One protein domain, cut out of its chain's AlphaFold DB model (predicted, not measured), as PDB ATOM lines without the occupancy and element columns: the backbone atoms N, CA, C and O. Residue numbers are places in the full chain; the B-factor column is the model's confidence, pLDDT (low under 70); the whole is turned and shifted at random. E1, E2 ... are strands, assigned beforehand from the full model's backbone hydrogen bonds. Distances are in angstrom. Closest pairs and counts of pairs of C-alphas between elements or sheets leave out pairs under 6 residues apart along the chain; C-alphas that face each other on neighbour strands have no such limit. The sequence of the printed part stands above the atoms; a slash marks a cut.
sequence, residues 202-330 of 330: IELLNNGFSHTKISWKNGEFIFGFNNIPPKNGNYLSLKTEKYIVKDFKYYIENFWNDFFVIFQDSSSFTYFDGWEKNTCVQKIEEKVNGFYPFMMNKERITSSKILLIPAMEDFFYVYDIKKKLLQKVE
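What this domain is: This is residues 202 to 330 of the 330 residues of an uncharacterized protein of Chryseobacterium arachidis (UniProt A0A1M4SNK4). Three small antiparallel sheets follow one another in a row along the longest axis: E1 to E4 at one end, E5 to E8 in the middle and E9 to E11 at the other end. Few strand C-alphas of one sheet come near the next, and the long loop of residues 226 to 242 extends from the first sheet. The printed part has 129 residues with no named helix and eleven named strands, E1 to E11 in chain order; it is all strand by class, though under half of its residues, 52 of 129, are in named elements. The sheets have the orders E1 E2 E3 E4, E5 E6 E7 E8 and E9 E10 E11. The whole is compact, with a radius of gyration of the C-alphas of 15.4 A, yet elongated, spanning 51 by 33 by 24 A.

Where its parts are: The first sheet holds E1, residues 202 to 206, from C-alpha 202 at (112.261, 146.791, 117.339); E2, residues 212 to 217, 16.7 A long; E3, residues 220 to 225, 16.2 A; and E4, residues 243 to 245. The second holds E5, residues 250 to 252, E6, residues 260 to 263, E7, residues 268 to 272, 13.4 A, and E8, residues 280 to 283. The third holds E9, residues 305 to 310, 16.2 A, E10, residues 316 to 320, 13.1 A, and E11, residues 325 to 329, ending at C-alpha 329 at (139.071, 120.926, 130.981).

How they stand to each other: Each sheet is a meander, each strand the antiparallel neighbour of the one before. In the hairpin E2 and E3, directions differ by 154 degrees, with N 213 and O 224 within hydrogen-bond range at 2.8 A. Edge strand E4 pairs with E3 through N 221 and O 245, 2.8 A. The closest C-alphas of E4 and E7 are those of Tyr 243 and Phe 272, 7.4 A apart. E6 and E7 differ by 164 degrees, with N 260 and O 272 2.7 A apart. The closest C-alphas of E8 and E11 are those of Gln 282 and Leu 326, 7.1 A apart. In the third sheet, only just strongly twisted with C-alphas up to 4.0 A off its plane, N 318 of E10 and O 327 of E11 are 2.8 A apart. E1 and E11 are apart.

The domain as a whole: The C-alphas of Asn 232 and Glu 330, the chain's last residue, are the two farthest apart, 51.4 A. The printed part has no cut. The links E3 to E4 and E8 to E9 are long; in the latter, residues 294 to 295 pair antiparallel with residues 309 to 310 of E9. Mean pLDDT of the printed part is 83.1; residues 232 to 233, 236 to 238, 255 to 256 and 286 to 301 are under 70.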
ATOM      1  N   ILE A 202     113.141 147.886 116.950       97.19
ATOM      2  CA  ILE A 202     112.261 146.791 117.339       97.19
ATOM      3  C   ILE A 202     112.806 146.156 118.603       97.19
ATOM      4  O   ILE A 202     113.856 145.526 118.587       97.19
ATOM      5  N   GLU A 203     112.073 146.295 119.701       96.50
ATOM      6  CA  GLU A 203     112.356 145.550 120.926       96.50
ATOM      7  C   GLU A 203     112.043 144.058 120.740       96.50
ATOM      8  O   GLU A 203     110.970 143.711 120.243       96.50
ATOM      9  N   LEU A 204     112.991 143.203 121.137       95.19
ATOM     10  CA  LEU A 204     112.919 141.740 121.032       95.19
ATOM     11  C   LEU A 204     112.960 141.057 122.399       95.19
ATOM     12  O   LEU A 204     112.370 139.996 122.577       95.19
ATOM     13  N   LEU A 205     113.664 141.667 123.353       92.81
ATOM     14  CA  LEU A 205     113.739 141.238 124.743       92.81
ATOM     15  C   LEU A 205     113.870 142.473 125.629       92.81
ATOM     16  O   LEU A 205     114.652 143.373 125.317       92.81
ATOM     17  N   ASN A 206     113.154 142.493 126.748       91.25
ATOM     18  CA  ASN A 206     113.305 143.512 127.776       91.25
ATOM     19  C   ASN A 206     112.979 142.912 129.144       91.25
ATOM     20  O   ASN A 206     111.815 142.803 129.523       91.25
ATOM     21  N   ASN A 207     114.022 142.542 129.890       89.00
ATOM     22  CA  ASN A 207     113.894 141.881 131.190       89.00
ATOM     23  C   ASN A 207     113.731 142.863 132.363       89.00
ATOM     24  O   ASN A 207     113.909 142.495 133.523       89.00
ATOM     25  N   GLY A 208     113.354 144.112 132.077       86.69
ATOM     26  CA  GLY A 208     113.128 145.146 133.084       86.69
ATOM     27  C   GLY A 208     114.382 145.949 133.426       86.69
ATOM     28  O   GLY A 208     115.451 145.756 132.856       86.69
ATOM     29  N   PHE A 209     114.232 146.915 134.331       86.19
ATOM     30  CA  PHE A 209     115.289 147.870 134.664       86.19
ATOM     31  C   PHE A 209     116.563 147.187 135.179       86.19
ATOM     32  O   PHE A 209     116.497 146.317 136.037       86.19
ATOM     33  N   SER A 210     117.719 147.644 134.689       83.69
ATOM     34  CA  SER A 210     119.062 147.105 134.959       83.69
ATOM     35  C   SER A 210     119.310 145.677 134.460       83.69
ATOM     36  O   SER A 210     120.360 145.109 134.748       83.69
ATOM     37  N   HIS A 211     118.391 145.119 133.674       88.81
ATOM     38  CA  HIS A 211     118.499 143.780 133.106       88.81
ATOM     39  C   HIS A 211     118.681 143.809 131.590       88.81
ATOM     40  O   HIS A 211     118.544 144.850 130.938       88.81
ATOM     41  N   THR A 212     119.010 142.644 131.038       90.62
ATOM     42  CA  THR A 212     119.219 142.419 129.609       90.62
ATOM     43  C   THR A 212     118.073 142.967 128.751       90.62
ATOM     44  O   THR A 212     116.881 142.773 129.007       90.62
ATOM     45  N   LYS A 213     118.460 143.668 127.687       93.69
ATOM     46  CA  LYS A 213     117.589 144.174 126.632       93.69
ATOM     47  C   LYS A 213     118.202 143.816 125.284       93.69
ATOM     48  O   LYS A 213     119.399 144.018 125.077       93.69
ATOM     49  N   ILE A 214     117.379 143.319 124.368       96.25
ATOM     50  CA  ILE A 214     117.771 143.102 122.977       96.25
ATOM     51  C   ILE A 214     116.801 143.862 122.086       96.25
ATOM     52  O   ILE A 214     115.580 143.747 122.230       96.25
ATOM     53  N   SER A 215     117.344 144.619 121.145       97.50
ATOM     54  CA  SER A 215     116.577 145.231 120.070       97.50
ATOM     55  C   SER A 215     117.231 144.993 118.716       97.50
ATOM     56  O   SER A 215     118.341 144.473 118.620       97.50
ATOM     57  N   TRP A 216     116.510 145.322 117.652       98.25
ATOM     58  CA  TRP A 216     117.010 145.302 116.288       98.25
ATOM     59  C   TRP A 216     116.685 146.619 115.604       98.25
ATOM     60  O   TRP A 216     115.592 147.160 115.781       98.25
ATOM     61  N   LYS A 217     117.632 147.142 114.831       96.56
ATOM     62  CA  LYS A 217     117.461 148.378 114.071       96.56
ATOM     63  C   LYS A 217     118.372 148.351 112.856       96.56
ATOM     64  O   LYS A 217     119.548 148.035 112.984       96.56
ATOM     65  N   ASN A 218     117.847 148.724 111.691       94.62
ATOM     66  CA  ASN A 218     118.633 148.926 110.472       94.62
ATOM     67  C   ASN A 218     119.570 147.751 110.108       94.62
ATOM     68  O   ASN A 218     120.719 147.954 109.728       94.62
ATOM     69  N   GLY A 219     119.090 146.511 110.240       94.75
ATOM     70  CA  GLY A 219     119.881 145.325 109.897       94.75
ATOM     71  C   GLY A 219     120.831 144.835 110.989       94.75
ATOM     72  O   GLY A 219     121.558 143.879 110.739       94.75
ATOM     73  N   GLU A 220     120.815 145.432 112.181       97.31
ATOM     74  CA  GLU A 220     121.721 145.078 113.274       97.31
ATOM     75  C   GLU A 220     120.951 144.729 114.549       97.31
ATOM     76  O   GLU A 220     119.959 145.369 114.904       97.31
ATOM     77  N   PHE A 221     121.433 143.711 115.256       97.88
ATOM     78  CA  PHE A 221     121.021 143.382 116.612       97.88
ATOM     79  C   PHE A 221     121.817 144.209 117.615       97.88
ATOM     80  O   PHE A 221     123.033 144.358 117.498       97.88
ATOM     81  N   ILE A 222     121.121 144.708 118.627       97.25
ATOM     82  CA  ILE A 222     121.655 145.566 119.675       97.25
ATOM     83  C   ILE A 222     121.422 144.854 121.005       97.25
ATOM     84  O   ILE A 222     120.297 144.789 121.502       97.25
ATOM     85  N   PHE A 223     122.495 144.330 121.585       95.81
ATOM     86  CA  PHE A 223     122.518 143.756 122.924       95.81
ATOM     87  C   PHE A 223     122.884 144.851 123.926       95.81
ATOM     88  O   PHE A 223     123.828 145.613 123.720       95.81
ATOM     89  N   GLY A 224     122.143 144.953 125.022       94.19
ATOM     90  CA  GLY A 224     122.367 145.985 126.029       94.19
ATOM     91  C   GLY A 224     121.578 145.731 127.303       94.19
ATOM     92  O   GLY A 224     121.100 144.626 127.549       94.19
ATOM     93  N   PHE A 225     121.426 146.784 128.099       91.75
ATOM     94  CA  PHE A 225     120.676 146.754 129.348       91.75
ATOM     95  C   PHE A 225     119.600 147.831 129.331       91.75
ATOM     96  O   PHE A 225     119.780 148.913 128.762       91.75
ATOM     97  N   ASN A 226     118.451 147.534 129.929       88.75
ATOM     98  CA  ASN A 226     117.385 148.509 130.060       88.75
ATOM     99  C   ASN A 226     117.728 149.495 131.186       88.75
ATOM    100  O   ASN A 226     117.657 149.177 132.369       88.75
ATOM    101  N   ASN A 227     118.073 150.718 130.802       84.31
ATOM    102  CA  ASN A 227     118.413 151.801 131.717       84.31
ATOM    103  C   ASN A 227     117.212 152.691 132.087       84.31
ATOM    104  O   ASN A 227     117.411 153.724 132.722       84.31
ATOM    105  N   ILE A 228     115.989 152.325 131.690       84.62
ATOM    106  CA  ILE A 228     114.776 153.084 132.003       84.62
ATOM    107  C   ILE A 228     114.293 152.668 133.398       84.62
ATOM    108  O   ILE A 228     113.821 151.538 133.559       84.62
ATOM    109  N   PRO A 229     114.403 153.544 134.413       81.06
ATOM    110  CA  PRO A 229     113.985 153.208 135.763       81.06
ATOM    111  C   PRO A 229     112.460 153.040 135.864       81.06
ATOM    112  O   PRO A 229     111.712 153.699 135.132       81.06
ATOM    113  N   PRO A 230     111.969 152.212 136.805       82.94
ATOM    114  CA  PRO A 230     110.563 152.206 137.190       82.94
ATOM    115  C   PRO A 230     110.107 153.605 137.625       82.94
ATOM    116  O   PRO A 230     110.881 154.382 138.191       82.94
ATOM    117  N   LYS A 231     108.834 153.936 137.384       83.00
ATOM    118  CA  LYS A 231     108.263 155.225 137.807       83.00
ATOM    119  C   LYS A 231     108.369 155.375 139.337       83.00
ATOM    120  O   LYS A 231     108.066 154.430 140.059       83.00
ATOM    121  N   ASN A 232     108.719 156.578 139.807       69.00
ATOM    122  CA  ASN A 232     108.730 157.015 141.218       69.00
ATOM    123  C   ASN A 232     109.886 156.530 142.121       69.00
ATOM    124  O   ASN A 232     109.733 156.556 143.340       69.00
ATOM    125  N   GLY A 233     111.044 156.142 141.580       65.31
ATOM    126  CA  GLY A 233     112.220 155.835 142.410       65.31
ATOM    127  C   GLY A 233     113.465 156.649 142.061       65.31
ATOM    128  O   GLY A 233     113.694 157.002 140.906       65.31
ATOM    129  N   ASN A 234     114.292 156.913 143.076       71.56
ATOM    130  CA  ASN A 234     115.643 157.455 142.918       71.56
ATOM    131  C   ASN A 234     116.610 156.309 142.604       71.56
ATOM    132  O   ASN A 234     117.262 155.767 143.497       71.56
ATOM    133  N   TYR A 235     116.673 155.913 141.336       75.88
ATOM    134  CA  TYR A 235     117.586 154.870 140.877       75.88
ATOM    135  C   TYR A 235     118.871 155.480 140.313       75.88
ATOM    136  O   TYR A 235     118.831 156.448 139.553       75.88
ATOM    137  N   LEU A 236     120.015 154.887 140.657       68.56
ATOM    138  CA  LEU A 236     121.294 155.205 140.023       68.56
ATOM    139  C   LEU A 236     121.232 154.811 138.544       68.56
ATOM    140  O   LEU A 236     120.969 153.653 138.217       68.56
ATOM    141  N   SER A 237     121.479 155.767 137.646       66.25
ATOM    142  CA  SER A 237     121.604 155.466 136.222       66.25
ATOM    143  C   SER A 237     122.933 154.756 135.973       66.25
ATOM    144  O   SER A 237     124.015 155.338 136.055       66.25
ATOM    145  N   LEU A 238     122.861 153.462 135.674       68.25
ATOM    146  CA  LEU A 238     124.018 152.716 135.203       68.25
ATOM    147  C   LEU A 238     124.233 153.063 133.729       68.25
ATOM    148  O   LEU A 238     123.397 152.762 132.874       68.25
ATOM    149  N   LYS A 239     125.348 153.734 133.425       76.88
ATOM    150  CA  LYS A 239     125.817 153.876 132.044       76.88
ATOM    151  C   LYS A 239     126.418 152.542 131.618       76.88
ATOM    152  O   LYS A 239     127.545 152.231 131.986       76.88
ATOM    153  N   THR A 240     125.638 151.761 130.886       83.44
ATOM    154  CA  THR A 240     126.083 150.525 130.240       83.44
ATOM    155  C   THR A 240     126.281 150.766 128.753       83.44
ATOM    156  O   THR A 240     125.484 151.467 128.123       83.44
ATOM    157  N   GLU A 241     127.298 150.132 128.191       91.00
ATOM    158  CA  GLU A 241     127.532 150.115 126.753       91.00
ATOM    159  C   GLU A 241     126.488 149.257 126.025       91.00
ATOM    160  O   GLU A 241     125.692 148.538 126.638       91.00
ATOM    161  N   LYS A 242     126.489 149.343 124.693       94.19
ATOM    162  CA  LYS A 242     125.719 148.470 123.801       94.19
ATOM    163  C   LYS A 242     126.680 147.654 122.947       94.19
ATOM    164  O   LYS A 242     127.679 148.181 122.469       94.19
ATOM    165  N   TYR A 243     126.340 146.398 122.703       95.31
ATOM    166  CA  TYR A 243     127.051 145.540 121.768       95.31
ATOM    167  C   TYR A 243     126.203 145.332 120.513       95.31
ATOM    168  O   TYR A 243     125.076 144.844 120.589       95.31
ATOM    169  N   ILE A 244     126.734 145.746 119.363       96.00
ATOM    170  CA  ILE A 244     126.022 145.751 118.082       96.00
ATOM    171  C   ILE A 244     126.626 144.684 117.173       96.00
ATOM    172  O   ILE A 244     127.842 144.643 116.983       96.00
ATOM    173  N   VAL A 245     125.778 143.832 116.598       95.44
ATOM    174  CA  VAL A 245     126.183 142.797 115.638       95.44
ATOM    175  C   VAL A 245     125.210 142.731 114.472       95.44
ATOM    176  O   VAL A 245     124.000 142.830 114.654       95.44
ATOM    177  N   LYS A 246     125.726 142.517 113.260       94.62
ATOM    178  CA  LYS A 246     124.883 142.332 112.066       94.62
ATOM    179  C   LYS A 246     124.081 141.038 112.136       94.62
ATOM    180  O   LYS A 246     122.902 141.009 111.802       94.62
ATOM    181  N   ASP A 247     124.735 139.969 112.569       94.50
ATOM    182  CA  ASP A 247     124.129 138.656 112.710       94.50
ATOM    183  C   ASP A 247     124.897 137.832 113.747       94.50
ATOM    184  O   ASP A 247     126.012 138.182 114.135       94.50
ATOM    185  N   PHE A 248     124.283 136.746 114.199       93.31
ATOM    186  CA  PHE A 248     124.873 135.783 115.126       93.31
ATOM    187  C   PHE A 248     124.201 134.416 114.932       93.31
ATOM    188  O   PHE A 248     123.161 134.313 114.282       93.31
ATOM    189  N   LYS A 249     124.769 133.342 115.483       89.19
ATOM    190  CA  LYS A 249     124.186 131.995 115.382       89.19
ATOM    191  C   LYS A 249     123.077 131.802 116.416       89.19
ATOM    192  O   LYS A 249     121.939 131.481 116.075       89.19
ATOM    193  N   TYR A 250     123.411 132.010 117.683       89.44
ATOM    194  CA  TYR A 250     122.482 131.993 118.811       89.44
ATOM    195  C   TYR A 250     123.084 132.750 120.000       89.44
ATOM    196  O   TYR A 250     124.289 132.998 120.045       89.44
ATOM    197  N   TYR A 251     122.258 133.102 120.976       89.88
ATOM    198  CA  TYR A 251     122.731 133.515 122.294       89.88
ATOM    199  C   TYR A 251     122.113 132.623 123.365       89.88
ATOM    200  O   TYR A 251     121.114 131.934 123.125       89.88
ATOM    201  N   ILE A 252     122.734 132.625 124.539       85.38
ATOM    202  CA  ILE A 252     122.221 131.908 125.701       85.38
ATOM    203  C   ILE A 252     121.571 132.917 126.642       85.38
ATOM    204  O   ILE A 252     122.236 133.806 127.175       85.38
ATOM    205  N   GLU A 253     120.257 132.788 126.799       78.88
ATOM    206  CA  GLU A 253     119.455 133.532 127.763       78.88
ATOM    207  C   GLU A 253     119.798 133.043 129.174       78.88
ATOM    208  O   GLU A 253     119.806 131.835 129.420       78.88
ATOM    209  N   ASN A 254     120.118 133.968 130.081       74.62
ATOM    210  CA  ASN A 254     120.563 133.643 131.433       74.62
ATOM    211  C   ASN A 254     119.531 134.012 132.502       74.62
ATOM    212  O   ASN A 254     118.718 134.915 132.336       74.62
ATOM    213  N   PHE A 255     119.575 133.316 133.640       68.31
ATOM    214  CA  PHE A 255     118.649 133.597 134.748       68.31
ATOM    215  C   PHE A 255     118.976 134.895 135.490       68.31
ATOM    216  O   PHE A 255     118.093 135.516 136.077       68.31
ATOM    217  N   TRP A 256     120.250 135.281 135.496       67.62
ATOM    218  CA  TRP A 256     120.743 136.433 136.250       67.62
ATOM    219  C   TRP A 256     120.520 137.762 135.516       67.62
ATOM    220  O   TRP A 256     120.555 138.816 136.149       67.62
ATOM    221  N   ASN A 257     120.238 137.718 134.206       74.12
ATOM    222  CA  ASN A 257     119.988 138.875 133.345       74.12
ATOM    223  C   ASN A 257     121.046 139.990 133.457       74.12
ATOM    224  O   ASN A 257     120.727 141.157 133.228       74.12
ATOM    225  N   ASP A 258     122.292 139.645 133.801       82.44
ATOM    226  CA  ASP A 258     123.401 140.583 134.025       82.44
ATOM    227  C   ASP A 258     124.537 140.459 132.987       82.44
ATOM    228  O   ASP A 258     125.491 141.231 133.022       82.44
ATOM    229  N   PHE A 259     124.435 139.527 132.033       88.06
ATOM    230  CA  PHE A 259     125.356 139.391 130.894       88.06
ATOM    231  C   PHE A 259     124.711 138.678 129.698       88.06
ATOM    232  O   PHE A 259     123.593 138.178 129.779       88.06
ATOM    233  N   PHE A 260     125.451 138.584 128.599       90.56
ATOM    234  CA  PHE A 260     125.154 137.789 127.418       90.56
ATOM    235  C   PHE A 260     126.358 136.925 127.039       90.56
ATOM    236  O   PHE A 260     127.512 137.343 127.173       90.56
ATOM    237  N   VAL A 261     126.069 135.737 126.508       90.75
ATOM    238  CA  VAL A 261     127.023 134.911 125.756       90.75
ATOM    239  C   VAL A 261     126.448 134.732 124.358       90.75
ATOM    240  O   VAL A 261     125.406 134.098 124.185       90.75
ATOM    241  N   ILE A 262     127.099 135.352 123.376       92.94
ATOM    242  CA  ILE A 262     126.600 135.492 122.005       92.94
ATOM    243  C   ILE A 262     127.523 134.704 121.085       92.94
ATOM    244  O   ILE A 262     128.680 135.075 120.907       92.94
ATOM    245  N   PHE A 263     127.026 133.625 120.491       90.50
ATOM    246  CA  PHE A 263     127.796 132.805 119.563       90.50
ATOM    247  C   PHE A 263     127.700 133.388 118.163       90.50
ATOM    248  O   PHE A 263     126.609 133.466 117.593       90.50
ATOM    249  N   GLN A 264     128.839 133.791 117.603       89.00
ATOM    250  CA  GLN A 264     128.897 134.297 116.230       89.00
ATOM    251  C   GLN A 264     128.811 133.128 115.243       89.00
ATOM    252  O   GLN A 264     128.057 133.185 114.276       89.00
ATOM    253  N   ASP A 265     129.508 132.035 115.553       84.31
ATOM    254  CA  ASP A 265     129.541 130.799 114.775       84.31
ATOM    255  C   ASP A 265     129.776 129.578 115.697       84.31
ATOM    256  O   ASP A 265     129.545 129.641 116.904       84.31
ATOM    257  N   SER A 266     130.156 128.420 115.143       78.69
ATOM    258  CA  SER A 266     130.449 127.206 115.931       78.69
ATOM    259  C   SER A 266     131.781 127.243 116.690       78.69
ATOM    260  O   SER A 266     132.021 126.382 117.528       78.69
ATOM    261  N   SER A 267     132.648 128.199 116.382       82.31
ATOM    262  CA  SER A 267     134.035 128.301 116.847       82.31
ATOM    263  C   SER A 267     134.335 129.584 117.621       82.31
ATOM    264  O   SER A 267     135.460 129.770 118.083       82.31
ATOM    265  N   SER A 268     133.362 130.483 117.775       88.69
ATOM    266  CA  SER A 268     133.575 131.740 118.481       88.69
ATOM    267  C   SER A 268     132.337 132.252 119.212       88.69
ATOM    268  O   SER A 268     131.193 132.079 118.777       88.69
ATOM    269  N   PHE A 269     132.581 132.921 120.340       91.38
ATOM    270  CA  PHE A 269     131.549 133.611 121.107       91.38
ATOM    271  C   PHE A 269     132.056 134.938 121.670       91.38
ATOM    272  O   PHE A 269     133.253 135.134 121.871       91.38
ATOM    273  N   THR A 270     131.127 135.838 121.973       92.94
ATOM    274  CA  THR A 270     131.368 137.082 122.700       92.94
ATOM    275  C   THR A 270     130.720 137.000 124.077       92.94
ATOM    276  O   THR A 270     129.527 136.712 124.181       92.94
ATOM    277  N   TYR A 271     131.482 137.299 125.132       92.06
ATOM    278  CA  TYR A 271     130.920 137.640 126.444       92.06
ATOM    279  C   TYR A 271     130.667 139.149 126.517       92.06
ATOM    280  O   TYR A 271     131.540 139.930 126.131       92.06
ATOM    281  N   PHE A 272     129.507 139.559 127.030       92.12
ATOM    282  CA  PHE A 272     129.132 140.970 127.158       92.12
ATOM    283  C   PHE A 272     128.272 141.220 128.405       92.12
ATOM    284  O   PHE A 272     127.196 140.653 128.530       92.12
ATOM    285  N   ASP A 273     128.708 142.095 129.314       89.81
ATOM    286  CA  ASP A 273     128.009 142.428 130.573       89.81
ATOM    287  C   ASP A 273     127.730 143.929 130.740       89.81
ATOM    288  O   ASP A 273     127.564 144.436 131.849       89.81
ATOM    289  N   GLY A 274     127.711 144.664 129.626       89.69
ATOM    290  CA  GLY A 274     127.463 146.105 129.621       89.69
ATOM    291  C   GLY A 274     128.720 146.946 129.831       89.69
ATOM    292  O   GLY A 274     128.633 148.170 129.760       89.69
ATOM    293  N   TRP A 275     129.884 146.319 130.031       88.56
ATOM    294  CA  TRP A 275     131.168 147.005 130.156       88.56
ATOM    295  C   TRP A 275     132.113 146.609 129.020       88.56
ATOM    296  O   TRP A 275     132.535 145.455 128.909       88.56
ATOM    297  N   GLU A 276     132.533 147.583 128.208       85.25
ATOM    298  CA  GLU A 276     133.471 147.354 127.097       85.25
ATOM    299  C   GLU A 276     134.760 146.662 127.569       85.25
ATOM    300  O   GLU A 276     135.211 145.691 126.967       85.25
ATOM    301  N   LYS A 277     135.293 147.068 128.730       85.81
ATOM    302  CA  LYS A 277     136.499 146.465 129.320       85.81
ATOM    303  C   LYS A 277     136.394 144.952 129.549       85.81
ATOM    304  O   LYS A 277     137.429 144.290 129.540       85.81
ATOM    305  N   ASN A 278     135.192 144.411 129.752       84.06
ATOM    306  CA  ASN A 278     134.953 142.982 129.966       84.06
ATOM    307  C   ASN A 278     134.538 142.269 128.670       84.06
ATOM    308  O   ASN A 278     134.577 141.042 128.605       84.06
ATOM    309  N   THR A 279     134.166 143.031 127.640       88.31
ATOM    310  CA  THR A 279     133.722 142.495 126.356       88.31
ATOM    311  C   THR A 279     134.905 141.870 125.631       88.31
ATOM    312  O   THR A 279     135.969 142.482 125.492       88.31
ATOM    313  N   CYS A 280     134.756 140.617 125.207       88.06
ATOM    314  CA  CYS A 280     135.823 139.903 124.519       88.06
ATOM    315  C   CYS A 280     135.261 138.811 123.614       88.06
ATOM    316  O   CYS A 280     134.388 138.047 124.030       88.06
ATOM    317  N   VAL A 281     135.798 138.741 122.394       89.94
ATOM    318  CA  VAL A 281     135.589 137.612 121.488       89.94
ATOM    319  C   VAL A 281     136.567 136.512 121.875       89.94
ATOM    320  O   VAL A 281     137.771 136.747 121.965       89.94
ATOM    321  N   GLN A 282     136.045 135.316 122.090       90.12
ATOM    322  CA  GLN A 282     136.808 134.125 122.419       90.12
ATOM    323  C   GLN A 282     136.703 133.131 121.273       90.12
ATOM    324  O   GLN A 282     135.627 132.928 120.707       90.12
ATOM    325  N   LYS A 283     137.839 132.521 120.941       88.31
ATOM    326  CA  LYS A 283     137.914 131.415 119.991       88.31
ATOM    327  C   LYS A 283     137.895 130.102 120.755       88.31
ATOM    328  O   LYS A 283     138.534 129.977 121.794       88.31
ATOM    329  N   ILE A 284     137.179 129.139 120.211       84.00
ATOM    330  CA  ILE A 284     137.145 127.763 120.676       84.00
ATOM    331  C   ILE A 284     138.118 127.004 119.776       84.00
ATOM    332  O   ILE A 284     137.944 126.975 118.559       84.00
ATOM    333  N   GLU A 285     139.190 126.484 120.372       71.62
ATOM    334  CA  GLU A 285     140.333 125.920 119.637       71.62
ATOM    335  C   GLU A 285     139.971 124.662 118.843       71.62
ATOM    336  O   GLU A 285     140.501 124.436 117.756       71.62
ATOM    337  N   GLU A 286     139.025 123.872 119.347       69.62
ATOM    338  CA  GLU A 286     138.546 122.667 118.682       69.62
ATOM    339  C   GLU A 286     137.205 122.931 118.004       69.62
ATOM    340  O   GLU A 286     136.315 123.587 118.553       69.62
ATOM    341  N   LYS A 287     137.038 122.398 116.788       63.41
ATOM    342  CA  LYS A 287     135.726 122.370 116.144       63.41
ATOM    343  C   LYS A 287     134.830 121.429 116.938       63.41
ATOM    344  O   LYS A 287     134.798 120.234 116.669       63.41
ATOM    345  N   VAL A 288     134.085 121.989 117.884       64.00
ATOM    346  CA  VAL A 288     132.966 121.288 118.503       64.00
ATOM    347  C   VAL A 288     131.925 121.083 117.411       64.00
ATOM    348  O   VAL A 288     131.331 122.040 116.896       64.00
ATOM    349  N   ASN A 289     131.762 119.830 116.997       53.84
ATOM    350  CA  ASN A 289     130.816 119.478 115.956       53.84
ATOM    351  C   ASN A 289     129.409 119.565 116.541       53.84
ATOM    352  O   ASN A 289     129.078 118.921 117.530       53.84
ATOM    353  N   GLY A 290     128.564 120.390 115.937       57.22
ATOM    354  CA  GLY A 290     127.195 120.533 116.402       57.22
ATOM    355  C   GLY A 290     126.547 121.830 115.958       57.22
ATOM    356  O   GLY A 290     127.173 122.884 115.804       57.22
ATOM    357  N   PHE A 291     125.234 121.765 115.769       54.41
ATOM    358  CA  PHE A 291     124.426 122.944 115.478       54.41
ATOM    359  C   PHE A 291     124.432 123.926 116.667       54.41
ATOM    360  O   PHE A 291     124.507 125.139 116.460       54.41
ATOM    361  N   TYR A 292     124.492 123.396 117.892       63.16
ATOM    362  CA  TYR A 292     124.614 124.099 119.181       63.16
ATOM    363  C   TYR A 292     125.753 123.405 119.884       63.16
ATOM    364  O   TYR A 292     125.537 122.414 120.581       63.16
ATOM    365  N   PRO A 293     126.984 123.852 119.619       56.56
ATOM    366  CA  PRO A 293     128.108 123.190 120.216       56.56
ATOM    367  C   PRO A 293     128.008 123.253 121.731       56.56
ATOM    368  O   PRO A 293     128.433 122.288 122.325       56.56
ATOM    369  N   PHE A 294     127.366 124.263 122.345       66.50
ATOM    370  CA  PHE A 294     127.351 124.443 123.799       66.50
ATOM    371  C   PHE A 294     125.954 124.516 124.417       66.50
ATOM    372  O   PHE A 294     125.085 125.272 123.980       66.50
ATOM    373  N   MET A 295     125.798 123.797 125.521       65.62
ATOM    374  CA  MET A 295     124.803 124.015 126.558       65.62
ATOM    375  C   MET A 295     125.440 124.785 127.725       65.62
ATOM    376  O   MET A 295     126.604 124.586 128.076       65.62
ATOM    377  N   MET A 296     124.659 125.637 128.394       61.56
ATOM    378  CA  MET A 296     125.042 126.216 129.688       61.56
ATOM    379  C   MET A 296     124.040 125.774 130.755       61.56
ATOM    380  O   MET A 296     123.059 126.457 131.038       61.56
ATOM    381  N   ASN A 297     124.291 124.619 131.375       55.53
ATOM    382  CA  ASN A 297     123.499 124.172 132.529       55.53
ATOM    383  C   ASN A 297     123.796 125.008 133.790       55.53
ATOM    384  O   ASN A 297     122.918 125.194 134.631       55.53
ATOM    385  N   LYS A 298     125.018 125.551 133.912       57.53
ATOM    386  CA  LYS A 298     125.428 126.503 134.957       57.53
ATOM    387  C   LYS A 298     126.143 127.688 134.322       57.53
ATOM    388  O   LYS A 298     127.333 127.637 134.048       57.53
ATOM    389  N   GLU A 299     125.403 128.763 134.107       64.44
ATOM    390  CA  GLU A 299     125.861 129.924 133.335       64.44
ATOM    391  C   GLU A 299     126.960 130.721 134.048       64.44
ATOM    392  O   GLU A 299     127.744 131.412 133.408       64.44
ATOM    393  N   ARG A 300     127.045 130.593 135.378       66.44
ATOM    394  CA  ARG A 300     128.046 131.239 136.225       66.44
ATOM    395  C   ARG A 300     128.401 130.308 137.388       66.44
ATOM    396  O   ARG A 300     127.520 129.935 138.158       66.44
ATOM    397  N   ILE A 301     129.672 129.909 137.507       67.31
ATOM    398  CA  ILE A 301     130.163 129.098 138.644       67.31
ATOM    399  C   ILE A 301     130.600 130.015 139.792       67.31
ATOM    400  O   ILE A 301     130.371 129.720 140.961       67.31
ATOM    401  N   THR A 302     131.226 131.144 139.459       71.81
ATOM    402  CA  THR A 302     131.624 132.193 140.408       71.81
ATOM    403  C   THR A 302     131.389 133.561 139.783       71.81
ATOM    404  O   THR A 302     131.140 133.670 138.583       71.81
ATOM    405  N   SER A 303     131.557 134.638 140.553       75.38
ATOM    406  CA  SER A 303     131.410 136.007 140.045       75.38
ATOM    407  C   SER A 303     132.286 136.338 138.821       75.38
ATOM    408  O   SER A 303     132.041 137.350 138.174       75.38
ATOM    409  N   SER A 304     133.299 135.531 138.484       83.56
ATOM    410  CA  SER A 304     134.193 135.772 137.344       83.56
ATOM    411  C   SER A 304     134.353 134.594 136.385       83.56
ATOM    412  O   SER A 304     135.217 134.676 135.520       83.56
ATOM    413  N   LYS A 305     133.593 133.502 136.529       86.62
ATOM    414  CA  LYS A 305     133.759 132.310 135.681       86.62
ATOM    415  C   LYS A 305     132.432 131.799 135.140       86.62
ATOM    416  O   LYS A 305     131.509 131.556 135.923       86.62
ATOM    417  N   ILE A 306     132.383 131.577 133.831       85.69
ATOM    418  CA  ILE A 306     131.275 130.905 133.139       85.69
ATOM    419  C   ILE A 306     131.722 129.515 132.680       85.69
ATOM    420  O   ILE A 306     132.903 129.296 132.397       85.69
ATOM    421  N   LEU A 307     130.772 128.584 132.628       83.81
ATOM    422  CA  LEU A 307     130.981 127.213 132.178       83.81
ATOM    423  C   LEU A 307     130.272 127.016 130.843       83.81
ATOM    424  O   LEU A 307     129.060 127.211 130.768       83.81
ATOM    425  N   LEU A 308     131.011 126.599 129.822       82.62
ATOM    426  CA  LEU A 308     130.462 126.205 128.528       82.62
ATOM    427  C   LEU A 308     130.615 124.694 128.403       82.62
ATOM    428  O   LEU A 308     131.737 124.191 128.408       82.62
ATOM    429  N   ILE A 309     129.501 123.974 128.317       79.06
ATOM    430  CA  ILE A 309     129.505 122.513 128.225       79.06
ATOM    431  C   ILE A 309     129.115 122.144 126.803       79.06
ATOM    432  O   ILE A 309     127.974 122.404 126.420       79.06
ATOM    433  N   PRO A 310     130.021 121.580 126.003       77.06
ATOM    434  CA  PRO A 310     129.654 121.039 124.723       77.06
ATOM    435  C   PRO A 310     128.482 120.047 124.801       77.06
ATOM    436  O   PRO A 310     128.401 119.256 125.734       77.06
ATOM    437  N   ALA A 311     127.565 120.060 123.835       71.19
ATOM    438  CA  ALA A 311     126.369 119.212 123.878       71.19
ATOM    439  C   ALA A 311     126.659 117.709 123.672       71.19
ATOM    440  O   ALA A 311     125.839 116.880 124.058       71.19
ATOM    441  N   MET A 312     127.780 117.364 123.030       70.94
ATOM    442  CA  MET A 312     128.106 115.998 122.595       70.94
ATOM    443  C   MET A 312     129.556 115.597 122.901       70.94
ATOM    444  O   MET A 312     130.067 114.672 122.282       70.94
ATOM    445  N   GLU A 313     130.222 116.287 123.829       74.00
ATOM    446  CA  GLU A 313     131.629 116.026 124.146       74.00
ATOM    447  C   GLU A 313     131.827 115.768 125.642       74.00
ATOM    448  O   GLU A 313     131.071 116.274 126.473       74.00
ATOM    449  N   ASP A 314     132.890 115.034 125.976       78.12
ATOM    450  CA  ASP A 314     133.249 114.661 127.353       78.12
ATOM    451  C   ASP A 314     134.122 115.710 128.074       78.12
ATOM    452  O   ASP A 314     134.594 115.474 129.182       78.12
ATOM    453  N   PHE A 315     134.324 116.887 127.478       82.06
ATOM    454  CA  PHE A 315     135.080 117.999 128.065       82.06
ATOM    455  C   PHE A 315     134.183 119.215 128.308       82.06
ATOM    456  O   PHE A 315     133.048 119.276 127.845       82.06
ATOM    457  N   PHE A 316     134.691 120.230 129.007       84.75
ATOM    458  CA  PHE A 316     134.022 121.528 129.131       84.75
ATOM    459  C   PHE A 316     135.016 122.683 129.065       84.75
ATOM    460  O   PHE A 316     136.211 122.512 129.293       84.75
ATOM    461  N   TYR A 317     134.520 123.888 128.794       86.31
ATOM    462  CA  TYR A 317     135.325 125.098 128.895       86.31
ATOM    463  C   TYR A 317     134.952 125.933 130.108       86.31
ATOM    464  O   TYR A 317     133.778 126.152 130.416       86.31
ATOM    465  N   VAL A 318     135.976 126.485 130.746       88.88
ATOM    466  CA  VAL A 318     135.849 127.524 131.762       88.88
ATOM    467  C   VAL A 318     136.365 128.824 131.168       88.88
ATOM    468  O   VAL A 318     137.549 128.939 130.857       88.88
ATOM    469  N   TYR A 319     135.488 129.815 131.032       88.88
ATOM    470  CA  TYR A 319     135.897 131.164 130.651       88.88
ATOM    471  C   TYR A 319     135.990 132.052 131.891       88.88
ATOM    472  O   TYR A 319     135.001 132.273 132.596       88.88
ATOM    473  N   ASP A 320     137.197 132.549 132.166       89.88
ATOM    474  CA  ASP A 320     137.470 133.525 133.217       89.88
ATOM    475  C   ASP A 320     137.301 134.943 132.658       89.88
ATOM    476  O   ASP A 320     138.131 135.429 131.889       89.88
ATOM    477  N   ILE A 321     136.231 135.618 133.081       87.75
ATOM    478  CA  ILE A 321     135.830 136.954 132.623       87.75
ATOM    479  C   ILE A 321     136.919 137.992 132.916       87.75
ATOM    480  O   ILE A 321     137.187 138.863 132.092       87.75
ATOM    481  N   LYS A 322     137.567 137.908 134.088       85.94
ATOM    482  CA  LYS A 322     138.580 138.895 134.504       85.94
ATOM    483  C   LYS A 322     139.877 138.710 133.732       85.94
ATOM    484  O   LYS A 322     140.514 139.694 133.368       85.94
ATOM    485  N   LYS A 323     140.273 137.454 133.508       89.88
ATOM    486  CA  LYS A 323     141.489 137.113 132.758       89.88
ATOM    487  C   LYS A 323     141.280 137.109 131.244       89.88
ATOM    488  O   LYS A 323     142.268 137.063 130.521       89.88
ATOM    489  N   LYS A 324     140.024 137.141 130.780       90.31
ATOM    490  CA  LYS A 324     139.626 136.949 129.376       90.31
ATOM    491  C   LYS A 324     140.229 135.676 128.780       90.31
ATOM    492  O   LYS A 324     140.683 135.666 127.638       90.31
ATOM    493  N   LEU A 325     140.264 134.623 129.592       90.94
ATOM    494  CA  LEU A 325     140.946 133.375 129.280       90.94
ATOM    495  C   LEU A 325     139.931 132.238 129.236       90.94
ATOM    496  O   LEU A 325     139.267 131.965 130.237       90.94
ATOM    497  N   LEU A 326     139.842 131.581 128.086       90.25
ATOM    498  CA  LEU A 326     139.124 130.326 127.913       90.25
ATOM    499  C   LEU A 326     140.077 129.157 128.189       90.25
ATOM    500  O   LEU A 326     141.181 129.123 127.656       90.25
ATOM    501  N   GLN A 327     139.662 128.211 129.028       90.12
ATOM    502  CA  GLN A 327     140.429 127.003 129.338       90.12
ATOM    503  C   GLN A 327     139.567 125.771 129.091       90.12
ATOM    504  O   GLN A 327     138.466 125.686 129.637       90.12
ATOM    505  N   LYS A 328     140.067 124.827 128.292       88.25
ATOM    506  CA  LYS A 328     139.487 123.486 128.164       88.25
ATOM    507  C   LYS A 328     139.839 122.672 129.411       88.25
ATOM    508  O   LYS A 328     140.961 122.763 129.909       88.25
ATOM    509  N   VAL A 329     138.883 121.904 129.910       84.19
ATOM    510  CA  VAL A 329     139.071 120.926 130.981       84.19
ATOM    511  C   VAL A 329     138.578 119.586 130.456       84.19
ATOM    512  O   VAL A 329     137.416 119.486 130.058       84.19
ATOM    513  N   GLU A 330     139.488 118.614 130.418       83.12
ATOM    514  CA  GLU A 330     139.260 117.229 129.982       83.12
ATOM    515  C   GLU A 330     138.939 116.307 131.159       83.12
ATOM    516  O   GLU A 330     139.485 116.541 132.267       83.12
TER     517      GLU A 330